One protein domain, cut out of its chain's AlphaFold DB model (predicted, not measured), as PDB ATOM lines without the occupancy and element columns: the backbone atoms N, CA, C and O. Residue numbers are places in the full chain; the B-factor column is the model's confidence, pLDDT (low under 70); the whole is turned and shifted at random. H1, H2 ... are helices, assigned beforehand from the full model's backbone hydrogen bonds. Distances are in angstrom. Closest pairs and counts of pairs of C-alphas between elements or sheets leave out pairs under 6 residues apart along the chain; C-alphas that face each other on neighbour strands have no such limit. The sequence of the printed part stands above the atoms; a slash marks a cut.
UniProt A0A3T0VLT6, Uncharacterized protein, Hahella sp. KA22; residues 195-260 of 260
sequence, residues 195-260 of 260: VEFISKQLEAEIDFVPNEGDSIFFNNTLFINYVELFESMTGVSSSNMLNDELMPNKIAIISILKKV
ATOM      1  N   VAL A 195     129.458 -31.783  -9.349       86.19
ATOM      2  CA  VAL A 195     129.017 -32.534 -10.536       86.19
ATOM      3  C   VAL A 195     127.569 -32.202 -10.913       86.19
ATOM      4  O   VAL A 195     127.256 -32.111 -12.099       86.19
ATOM      5  N   GLU A 196     126.688 -31.972  -9.934       90.50
ATOM      6  CA  GLU A 196     125.290 -31.605 -10.187       90.50
ATOM      7  C   GLU A 196     125.182 -30.221 -10.843       90.50
ATOM      8  O   GLU A 196     124.449 -30.066 -11.820       90.50
ATOM      9  N   PHE A 197     125.930 -29.232 -10.346       90.12
ATOM     10  CA  PHE A 197     126.009 -27.898 -10.941       90.12
ATOM     11  C   PHE A 197     126.479 -27.980 -12.397       90.12
ATOM     12  O   PHE A 197     125.773 -27.518 -13.289       90.12
ATOM     13  N   ILE A 198     127.618 -28.631 -12.654       88.12
ATOM     14  CA  ILE A 198     128.176 -28.741 -14.009       88.12
ATOM     15  C   ILE A 198     127.221 -29.489 -14.947       88.12
ATOM     16  O   ILE A 198     127.017 -29.064 -16.080       88.12
ATOM     17  N   SER A 199     126.572 -30.558 -14.471       89.06
ATOM     18  CA  SER A 199     125.591 -31.304 -15.271       89.06
ATOM     19  C   SER A 199     124.405 -30.428 -15.673       89.06
ATOM     20  O   SER A 199     124.003 -30.451 -16.832       89.06
ATOM     21  N   LYS A 200     123.885 -29.600 -14.755       89.31
ATOM     22  CA  LYS A 200     122.803 -28.646 -15.055       89.31
ATOM     23  C   LYS A 200     123.227 -27.585 -16.065       89.31
ATOM     24  O   LYS A 200     122.428 -27.240 -16.929       89.31
ATOM     25  N   GLN A 201     124.457 -27.080 -15.970       87.81
ATOM     26  CA  GLN A 201     124.980 -26.117 -16.943       87.81
ATOM     27  C   GLN A 201     125.097 -26.753 -18.331       87.81
ATOM     28  O   GLN A 201     124.599 -26.199 -19.305       87.81
ATOM     29  N   LEU A 202     125.653 -27.966 -18.422       88.00
ATOM     30  CA  LEU A 202     125.717 -28.711 -19.682       88.00
ATOM     31  C   LEU A 202     124.323 -28.978 -20.268       88.00
ATOM     32  O   LEU A 202     124.142 -28.829 -21.473       88.00
ATOM     33  N   GLU A 203     123.339 -29.347 -19.440       87.50
ATOM     34  CA  GLU A 203     121.945 -29.536 -19.864       87.50
ATOM     35  C   GLU A 203     121.291 -28.242 -20.362       87.50
ATOM     36  O   GLU A 203     120.576 -28.265 -21.364       87.50
ATOM     37  N   ALA A 204     121.547 -27.115 -19.698       84.62
ATOM     38  CA  ALA A 204     121.040 -25.823 -20.138       84.62
ATOM     39  C   ALA A 204     121.627 -25.444 -21.505       84.62
ATOM     40  O   ALA A 204     120.881 -25.124 -22.427       84.62
ATOM     41  N   GLU A 205     122.945 -25.557 -21.675       81.75
ATOM     42  CA  GLU A 205     123.630 -25.183 -22.917       81.75
ATOM     43  C   GLU A 205     123.200 -26.042 -24.124       81.75
ATOM     44  O   GLU A 205     122.989 -25.509 -25.214       81.75
ATOM     45  N   ILE A 206     122.975 -27.357 -23.960       82.62
ATOM     46  CA  ILE A 206     122.484 -28.218 -25.063       82.62
ATOM     47  C   ILE A 206     121.046 -27.912 -25.499       82.62
ATOM     48  O   ILE A 206     120.617 -28.357 -26.571       82.62
ATOM     49  N   ASP A 207     120.268 -27.220 -24.670       77.75
ATOM     50  CA  ASP A 207     118.929 -26.752 -25.027       77.75
ATOM     51  C   ASP A 207     118.972 -25.439 -25.822       77.75
ATOM     52  O   ASP A 207     118.026 -25.149 -26.555       77.75
ATOM     53  N   PHE A 208     120.088 -24.702 -25.762       73.19
ATOM     54  CA  PHE A 208     120.340 -23.497 -26.559       73.19
ATOM     55  C   PHE A 208     121.054 -23.757 -27.889       73.19
ATOM     56  O   PHE A 208     121.206 -22.826 -28.680       73.19
ATOM     57  N   VAL A 209     121.468 -25.000 -28.171       69.69
ATOM     58  CA  VAL A 209     122.073 -25.356 -29.463       69.69
ATOM     59  C   VAL A 209     121.050 -25.106 -30.581       69.69
ATOM     60  O   VAL A 209     119.993 -25.747 -30.583       69.69
ATOM     61  N   PRO A 210     121.329 -24.178 -31.518       65.44
ATOM     62  CA  PRO A 210     120.390 -23.824 -32.575       65.44
ATOM     63  C   PRO A 210     120.026 -25.041 -33.429       65.44
ATOM     64  O   PRO A 210     120.878 -25.878 -33.734       65.44
ATOM     65  N   ASN A 211     118.761 -25.137 -33.854       66.19
ATOM     66  CA  ASN A 211     118.397 -26.123 -34.868       66.19
ATOM     67  C   ASN A 211     119.022 -25.722 -36.212       66.19
ATOM     68  O   ASN A 211     119.327 -24.548 -36.439       66.19
ATOM     69  N   GLU A 212     119.177 -26.678 -37.134       56.31
ATOM     70  CA  GLU A 212     119.612 -26.373 -38.503       56.31
ATOM     71  C   GLU A 212     118.756 -25.239 -39.101       56.31
ATOM     72  O   GLU A 212     117.556 -25.400 -39.329       56.31
ATOM     73  N   GLY A 213     119.390 -24.089 -39.359       53.59
ATOM     74  CA  GLY A 213     118.753 -22.893 -39.920       53.59
ATOM     75  C   GLY A 213     118.546 -21.723 -38.950       53.59
ATOM     76  O   GLY A 213     118.210 -20.633 -39.416       53.59
ATOM     77  N   ASP A 214     118.784 -21.899 -37.649       58.09
ATOM     78  CA  ASP A 214     118.688 -20.821 -36.660       58.09
ATOM     79  C   ASP A 214     120.000 -20.015 -36.594       58.09
ATOM     80  O   ASP A 214     121.089 -20.571 -36.476       58.09
ATOM     81  N   SER A 215     119.918 -18.680 -36.648       49.41
ATOM     82  CA  SER A 215     121.086 -17.779 -36.631       49.41
ATOM     83  C   SER A 215     121.535 -17.400 -35.210       49.41
ATOM     84  O   SER A 215     121.914 -16.249 -34.968       49.41
ATOM     85  N   ILE A 216     121.404 -18.309 -34.244       54.97
ATOM     86  CA  ILE A 216     121.770 -18.033 -32.849       54.97
ATOM     87  C   ILE A 216     123.270 -18.279 -32.680       54.97
ATOM     88  O   ILE A 216     123.798 -19.299 -33.114       54.97
ATOM     89  N   PHE A 217     123.958 -17.322 -32.059       54.91
ATOM     90  CA  PHE A 217     125.364 -17.460 -31.709       54.91
ATOM     91  C   PHE A 217     125.485 -18.407 -30.510       54.91
ATOM     92  O   PHE A 217     125.096 -18.050 -29.400       54.91
ATOM     93  N   PHE A 218     125.987 -19.620 -30.741       61.56
ATOM     94  CA  PHE A 218     126.322 -20.559 -29.675       61.56
ATOM     95  C   PHE A 218     127.702 -20.207 -29.106       61.56
ATOM     96  O   PHE A 218     128.684 -20.157 -29.849       61.56
ATOM     97  N   ASN A 219     127.786 -19.943 -27.799       66.31
ATOM     98  CA  ASN A 219     129.060 -19.653 -27.144       66.31
ATOM     99  C   ASN A 219     129.812 -20.958 -26.855       66.31
ATOM    100  O   ASN A 219     129.711 -21.528 -25.768       66.31
ATOM    101  N   ASN A 220     130.576 -21.423 -27.843       70.06
ATOM    102  CA  ASN A 220     131.250 -22.715 -27.754       70.06
ATOM    103  C   ASN A 220     132.280 -22.786 -26.611       70.06
ATOM    104  O   ASN A 220     132.437 -23.823 -25.975       70.06
ATOM    105  N   THR A 221     132.932 -21.667 -26.292       70.81
ATOM    106  CA  THR A 221     133.970 -21.605 -25.255       70.81
ATOM    107  C   THR A 221     133.420 -21.923 -23.865       70.81
ATOM    108  O   THR A 221     134.027 -22.688 -23.118       70.81
ATOM    109  N   LEU A 222     132.258 -21.365 -23.503       74.44
ATOM    110  CA  LEU A 222     131.655 -21.624 -22.192       74.44
ATOM    111  C   LEU A 222     131.227 -23.090 -22.059       74.44
ATOM    112  O   LEU A 222     131.487 -23.719 -21.033       74.44
ATOM    113  N   PHE A 223     130.621 -23.640 -23.111       80.50
ATOM    114  CA  PHE A 223     130.220 -25.039 -23.141       80.50
ATOM    115  C   PHE A 223     131.418 -25.978 -22.962       80.50
ATOM    116  O   PHE A 223     131.383 -26.876 -22.121       80.50
ATOM    117  N   ILE A 224     132.499 -25.743 -23.707       78.50
ATOM    118  CA  ILE A 224     133.693 -26.585 -23.649       78.50
ATOM    119  C   ILE A 224     134.368 -26.499 -22.273       78.50
ATOM    120  O   ILE A 224     134.757 -27.532 -21.729       78.50
ATOM    121  N   ASN A 225     134.383 -25.324 -21.635       77.81
ATOM    122  CA  ASN A 225     134.840 -25.202 -20.247       77.81
ATOM    123  C   ASN A 225     134.039 -26.106 -19.294       77.81
ATOM    124  O   ASN A 225     134.625 -26.769 -18.440       77.81
ATOM    125  N   TYR A 226     132.710 -26.179 -19.435       84.19
ATOM    126  CA  TYR A 226     131.898 -27.082 -18.612       84.19
ATOM    127  C   TYR A 226     132.158 -28.558 -18.910       84.19
ATOM    128  O   TYR A 226     132.155 -29.370 -17.987       84.19
ATOM    129  N   VAL A 227     132.415 -28.909 -20.171       83.44
ATOM    130  CA  VAL A 227     132.791 -30.273 -20.559       83.44
ATOM    131  C   VAL A 227     134.113 -30.683 -19.900       83.44
ATOM    132  O   VAL A 227     134.216 -31.775 -19.338       83.44
ATOM    133  N   GLU A 228     135.101 -29.793 -19.903       76.75
ATOM    134  CA  GLU A 228     136.424 -30.040 -19.319       76.75
ATOM    135  C   GLU A 228     136.372 -30.118 -17.793       76.75
ATOM    136  O   GLU A 228     136.950 -31.028 -17.189       76.75
ATOM    137  N   LEU A 229     135.596 -29.235 -17.158       77.06
ATOM    138  CA  LEU A 229     135.307 -29.333 -15.730       77.06
ATOM    139  C   LEU A 229     134.603 -30.656 -15.400       77.06
ATOM    140  O   LEU A 229     135.014 -31.342 -14.466       77.06
ATOM    141  N   PHE A 230     133.614 -31.082 -16.188       82.38
ATOM    142  CA  PHE A 230     132.930 -32.359 -15.974       82.38
ATOM    143  C   PHE A 230     133.889 -33.553 -16.048       82.38
ATOM    144  O   PHE A 230     133.886 -34.401 -15.151       82.38
ATOM    145  N   GLU A 231     134.722 -33.629 -17.090       78.44
ATOM    146  CA  GLU A 231     135.697 -34.712 -17.245       78.44
ATOM    147  C   GLU A 231     136.716 -34.712 -16.101       78.44
ATOM    148  O   GLU A 231     136.964 -35.765 -15.515       78.44
ATOM    149  N   SER A 232     137.233 -33.543 -15.706       71.06
ATOM    150  CA  SER A 232     138.190 -33.438 -14.594       71.06
ATOM    151  C   SER A 232     137.600 -33.875 -13.246       71.06
ATOM    152  O   SER A 232     138.286 -34.514 -12.447       71.06
ATOM    153  N   MET A 233     136.317 -33.587 -12.995       73.50
ATOM    154  CA  MET A 233     135.643 -33.933 -11.739       73.50
ATOM    155  C   MET A 233     135.204 -35.397 -11.671       73.50
ATOM    156  O   MET A 233     135.144 -35.973 -10.585       73.50
ATOM    157  N   THR A 234     134.858 -35.998 -12.811       76.06
ATOM    158  CA  THR A 234     134.241 -37.335 -12.861       76.06
ATOM    159  C   THR A 234     135.188 -38.425 -13.363       76.06
ATOM    160  O   THR A 234     134.928 -39.608 -13.144       76.06
ATOM    161  N   GLY A 235     136.263 -38.052 -14.061       70.50
ATOM    162  CA  GLY A 235     137.118 -38.971 -14.816       70.50
ATOM    163  C   GLY A 235     136.415 -39.621 -16.013       70.50
ATOM    164  O   GLY A 235     136.959 -40.544 -16.623       70.50
ATOM    165  N   VAL A 236     135.190 -39.196 -16.346       76.06
ATOM    166  CA  VAL A 236     134.442 -39.728 -17.485       76.06
ATOM    167  C   VAL A 236     134.849 -38.970 -18.734       76.06
ATOM    168  O   VAL A 236     134.602 -37.774 -18.853       76.06
ATOM    169  N   SER A 237     135.421 -39.703 -19.688       77.75
ATOM    170  CA  SER A 237     135.850 -39.133 -20.961       77.75
ATOM    171  C   SER A 237     134.713 -38.413 -21.687       77.75
ATOM    172  O   SER A 237     133.655 -38.999 -21.953       77.75
ATOM    173  N   SER A 238     134.970 -37.161 -22.057       74.50
ATOM    174  CA  SER A 238     134.026 -36.308 -22.771       74.50
ATOM    175  C   SER A 238     134.189 -36.334 -24.292       74.50
ATOM    176  O   SER A 238     133.484 -35.619 -24.998       74.50
ATOM    177  N   SER A 239     135.048 -37.203 -24.836       72.38
ATOM    178  CA  SER A 239     135.451 -37.185 -26.254       72.38
ATOM    179  C   SER A 239     134.297 -37.305 -27.257       72.38
ATOM    180  O   SER A 239     134.450 -36.955 -28.419       72.38
ATOM    181  N   ASN A 240     133.145 -37.829 -26.824       78.88
ATOM    182  CA  ASN A 240     131.951 -37.986 -27.656       78.88
ATOM    183  C   ASN A 240     130.884 -36.907 -27.399       78.88
ATOM    184  O   ASN A 240     129.828 -36.950 -28.030       78.88
ATOM    185  N   MET A 241     131.105 -35.988 -26.450       83.25
ATOM    186  CA  MET A 241     130.184 -34.886 -26.141       83.25
ATOM    187  C   MET A 241     130.193 -33.799 -27.213       83.25
ATOM    188  O   MET A 241     129.239 -33.033 -27.290       83.25
ATOM    189  N   LEU A 242     131.225 -33.752 -28.050       79.19
ATOM    190  CA  LEU A 242     131.370 -32.820 -29.161       79.19
ATOM    191  C   LEU A 242     131.381 -33.596 -30.485       79.19
ATOM    192  O   LEU A 242     131.814 -34.749 -30.526       79.19
ATOM    193  N   ASN A 243     130.869 -32.992 -31.558       76.25
ATOM    194  CA  ASN A 243     131.038 -33.510 -32.918       76.25
ATOM    195  C   ASN A 243     132.342 -32.983 -33.556       76.25
ATOM    196  O   ASN A 243     133.081 -32.217 -32.939       76.25
ATOM    197  N   ASP A 244     132.612 -33.367 -34.808       69.00
ATOM    198  CA  ASP A 244     133.827 -32.960 -35.537       69.00
ATOM    199  C   ASP A 244     133.936 -31.432 -35.740       69.00
ATOM    200  O   ASP A 244     135.032 -30.902 -35.914       69.00
ATOM    201  N   GLU A 245     132.808 -30.721 -35.677       71.44
ATOM    202  CA  GLU A 245     132.705 -29.258 -35.755       71.44
ATOM    203  C   GLU A 245     132.711 -28.593 -34.368       71.44
ATOM    204  O   GLU A 245     132.410 -27.406 -34.248       71.44
ATOM    205  N   LEU A 246     133.035 -29.357 -33.318       67.69
ATOM    206  CA  LEU A 246     133.036 -28.925 -31.920       67.69
ATOM    207  C   LEU A 246     131.668 -28.432 -31.433       67.69
ATOM    208  O   LEU A 246     131.589 -27.676 -30.476       67.69
ATOM    209  N   MET A 247     130.576 -28.873 -32.056       76.25
ATOM    210  CA  MET A 247     129.219 -28.594 -31.589       76.25
ATOM    211  C   MET A 247     128.751 -29.670 -30.599       76.25
ATOM    212  O   MET A 247     129.120 -30.843 -30.753       76.25
ATOM    213  N   PRO A 248     127.893 -29.332 -29.617       82.38
ATOM    214  CA  PRO A 248     127.418 -30.302 -28.637       82.38
ATOM    215  C   PRO A 248     126.643 -31.467 -29.268       82.38
ATOM    216  O   PRO A 248     125.630 -31.297 -29.949       82.38
ATOM    217  N   ASN A 249     127.061 -32.694 -28.969       84.75
ATOM    218  CA  ASN A 249     126.339 -33.913 -29.308       84.75
ATOM    219  C   ASN A 249     125.311 -34.231 -28.214       84.75
ATOM    220  O   ASN A 249     125.569 -34.996 -27.281       84.75
ATOM    221  N   LYS A 250     124.109 -33.661 -28.355       85.81
ATOM    222  CA  LYS A 250     123.014 -33.763 -27.374       85.81
ATOM    223  C   LYS A 250     122.734 -35.194 -26.894       85.81
ATOM    224  O   LYS A 250     122.531 -35.422 -25.703       85.81
ATOM    225  N   ILE A 251     122.744 -36.176 -27.800       86.12
ATOM    226  CA  ILE A 251     122.467 -37.583 -27.459       86.12
ATOM    227  C   ILE A 251     123.587 -38.159 -26.588       86.12
ATOM    228  O   ILE A 251     123.308 -38.830 -25.590       86.12
ATOM    229  N   ALA A 252     124.844 -37.911 -26.961       86.31
ATOM    230  CA  ALA A 252     125.994 -38.396 -26.210       86.31
ATOM    231  C   ALA A 252     126.070 -37.754 -24.820       86.31
ATOM    232  O   ALA A 252     126.261 -38.475 -23.843       86.31
ATOM    233  N   ILE A 253     125.831 -36.443 -24.724       87.44
ATOM    234  CA  ILE A 253     125.838 -35.696 -23.461       87.44
ATOM    235  C   ILE A 253     124.790 -36.264 -22.502       87.44
ATOM    236  O   ILE A 253     125.149 -36.748 -21.434       87.44
ATOM    237  N   ILE A 254     123.519 -36.343 -22.915       87.62
ATOM    238  CA  ILE A 254     122.442 -36.906 -22.076       87.62
ATOM    239  C   ILE A 254     122.756 -38.352 -21.653       87.62
ATOM    240  O   ILE A 254     122.433 -38.774 -20.543       87.62
ATOM    241  N   SER A 255     123.364 -39.139 -22.542       88.50
ATOM    242  CA  SER A 255     123.763 -40.519 -22.246       88.50
ATOM    243  C   SER A 255     124.876 -40.599 -21.198       88.50
ATOM    244  O   SER A 255     124.858 -41.509 -20.369       88.50
ATOM    245  N   ILE A 256     125.837 -39.673 -21.226       85.88
ATOM    246  CA  ILE A 256     126.938 -39.610 -20.264       85.88
ATOM    247  C   ILE A 256     126.451 -39.079 -18.915       85.88
ATOM    248  O   ILE A 256     126.712 -39.727 -17.904       85.88
ATOM    249  N   LEU A 257     125.684 -37.984 -18.897       87.56
ATOM    250  CA  LEU A 257     125.167 -37.385 -17.661       87.56
ATOM    251  C   LEU A 257     124.303 -38.364 -16.851       87.56
ATOM    252  O   LEU A 257     124.329 -38.345 -15.632       87.56
ATOM    253  N   LYS A 258     123.600 -39.301 -17.503       86.75
ATOM    254  CA  LYS A 258     122.812 -40.355 -16.827       86.75
ATOM    255  C   LYS A 258     123.637 -41.452 -16.143       86.75
ATOM    256  O   LYS A 258     123.047 -42.313 -15.488       86.75
ATOM    257  N   LYS A 259     124.948 -41.518 -16.381       82.50
ATOM    258  CA  LYS A 259     125.832 -42.569 -15.841       82.50
ATOM    259  C   LYS A 259     126.566 -42.143 -14.572       82.50
ATOM    260  O   LYS A 259     127.170 -43.013 -13.942       82.50
ATOM    261  N   VAL A 260     126.552 -40.852 -14.258       79.56
ATOM    262  CA  VAL A 260     127.208 -40.236 -13.098       79.56
ATOM    263  C   VAL A 260     126.146 -39.893 -12.062       79.56
ATOM    264  O   VAL A 260     126.433 -40.097 -10.864       79.56
TER     265      VAL A 260
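What this domain is: This is residues 195 to 260 of the 260 residues of an uncharacterized protein of Hahella sp. KA22 (UniProt A0A3T0VLT6). Helices H1 and H2 lie side by side as a helical hairpin, with the short helix H3 alongside H1; residues 208 to 219 loop beyond one end, and residues 235 to 249 fold back from H2 to H3. The printed part has 66 residues with three named helices, in the order H1, H2, H3 along the chain, and no named strand; the helices hold 36 of the 66 printed residues, and the class is all helix. It is compact, with a radius of gyration of the C-alphas of 11.3 A, yet elongated, spanning 34 by 21 by 19 A.

Where its parts are: H1, residues 195 to 207, begins at C-alpha (129.017, -32.534, -10.536) and is 18.6 A long. H2, residues 220 to 234, measures 21.1 A. H3, residues 250 to 257, measures 10.6 A and ends at C-alpha (125.167, -37.385, -17.661).

How they stand to each other: H1 and H2 touch, the closest C-alphas being Ile 198 and Tyr 226 at 6.1 A, with a shallow tilt of 31 degrees, opposite ways. H1 and H3 touch, closest at C-alphas Ile 206 and Lys 250, 6.0 A, with a shallow tilt of 9 degrees, opposite ways. H2 and H3 are apart. In H1, H2 and H3 every O i to N i+4 pair is within hydrogen-bond range.

The domain as a whole: The C-alphas farthest apart, Gly 213 and Gly 235, are 35.0 A apart. Both links are long; the printed part has no cut. Residues 209 to 219, 244 and 246 have pLDDT under 70.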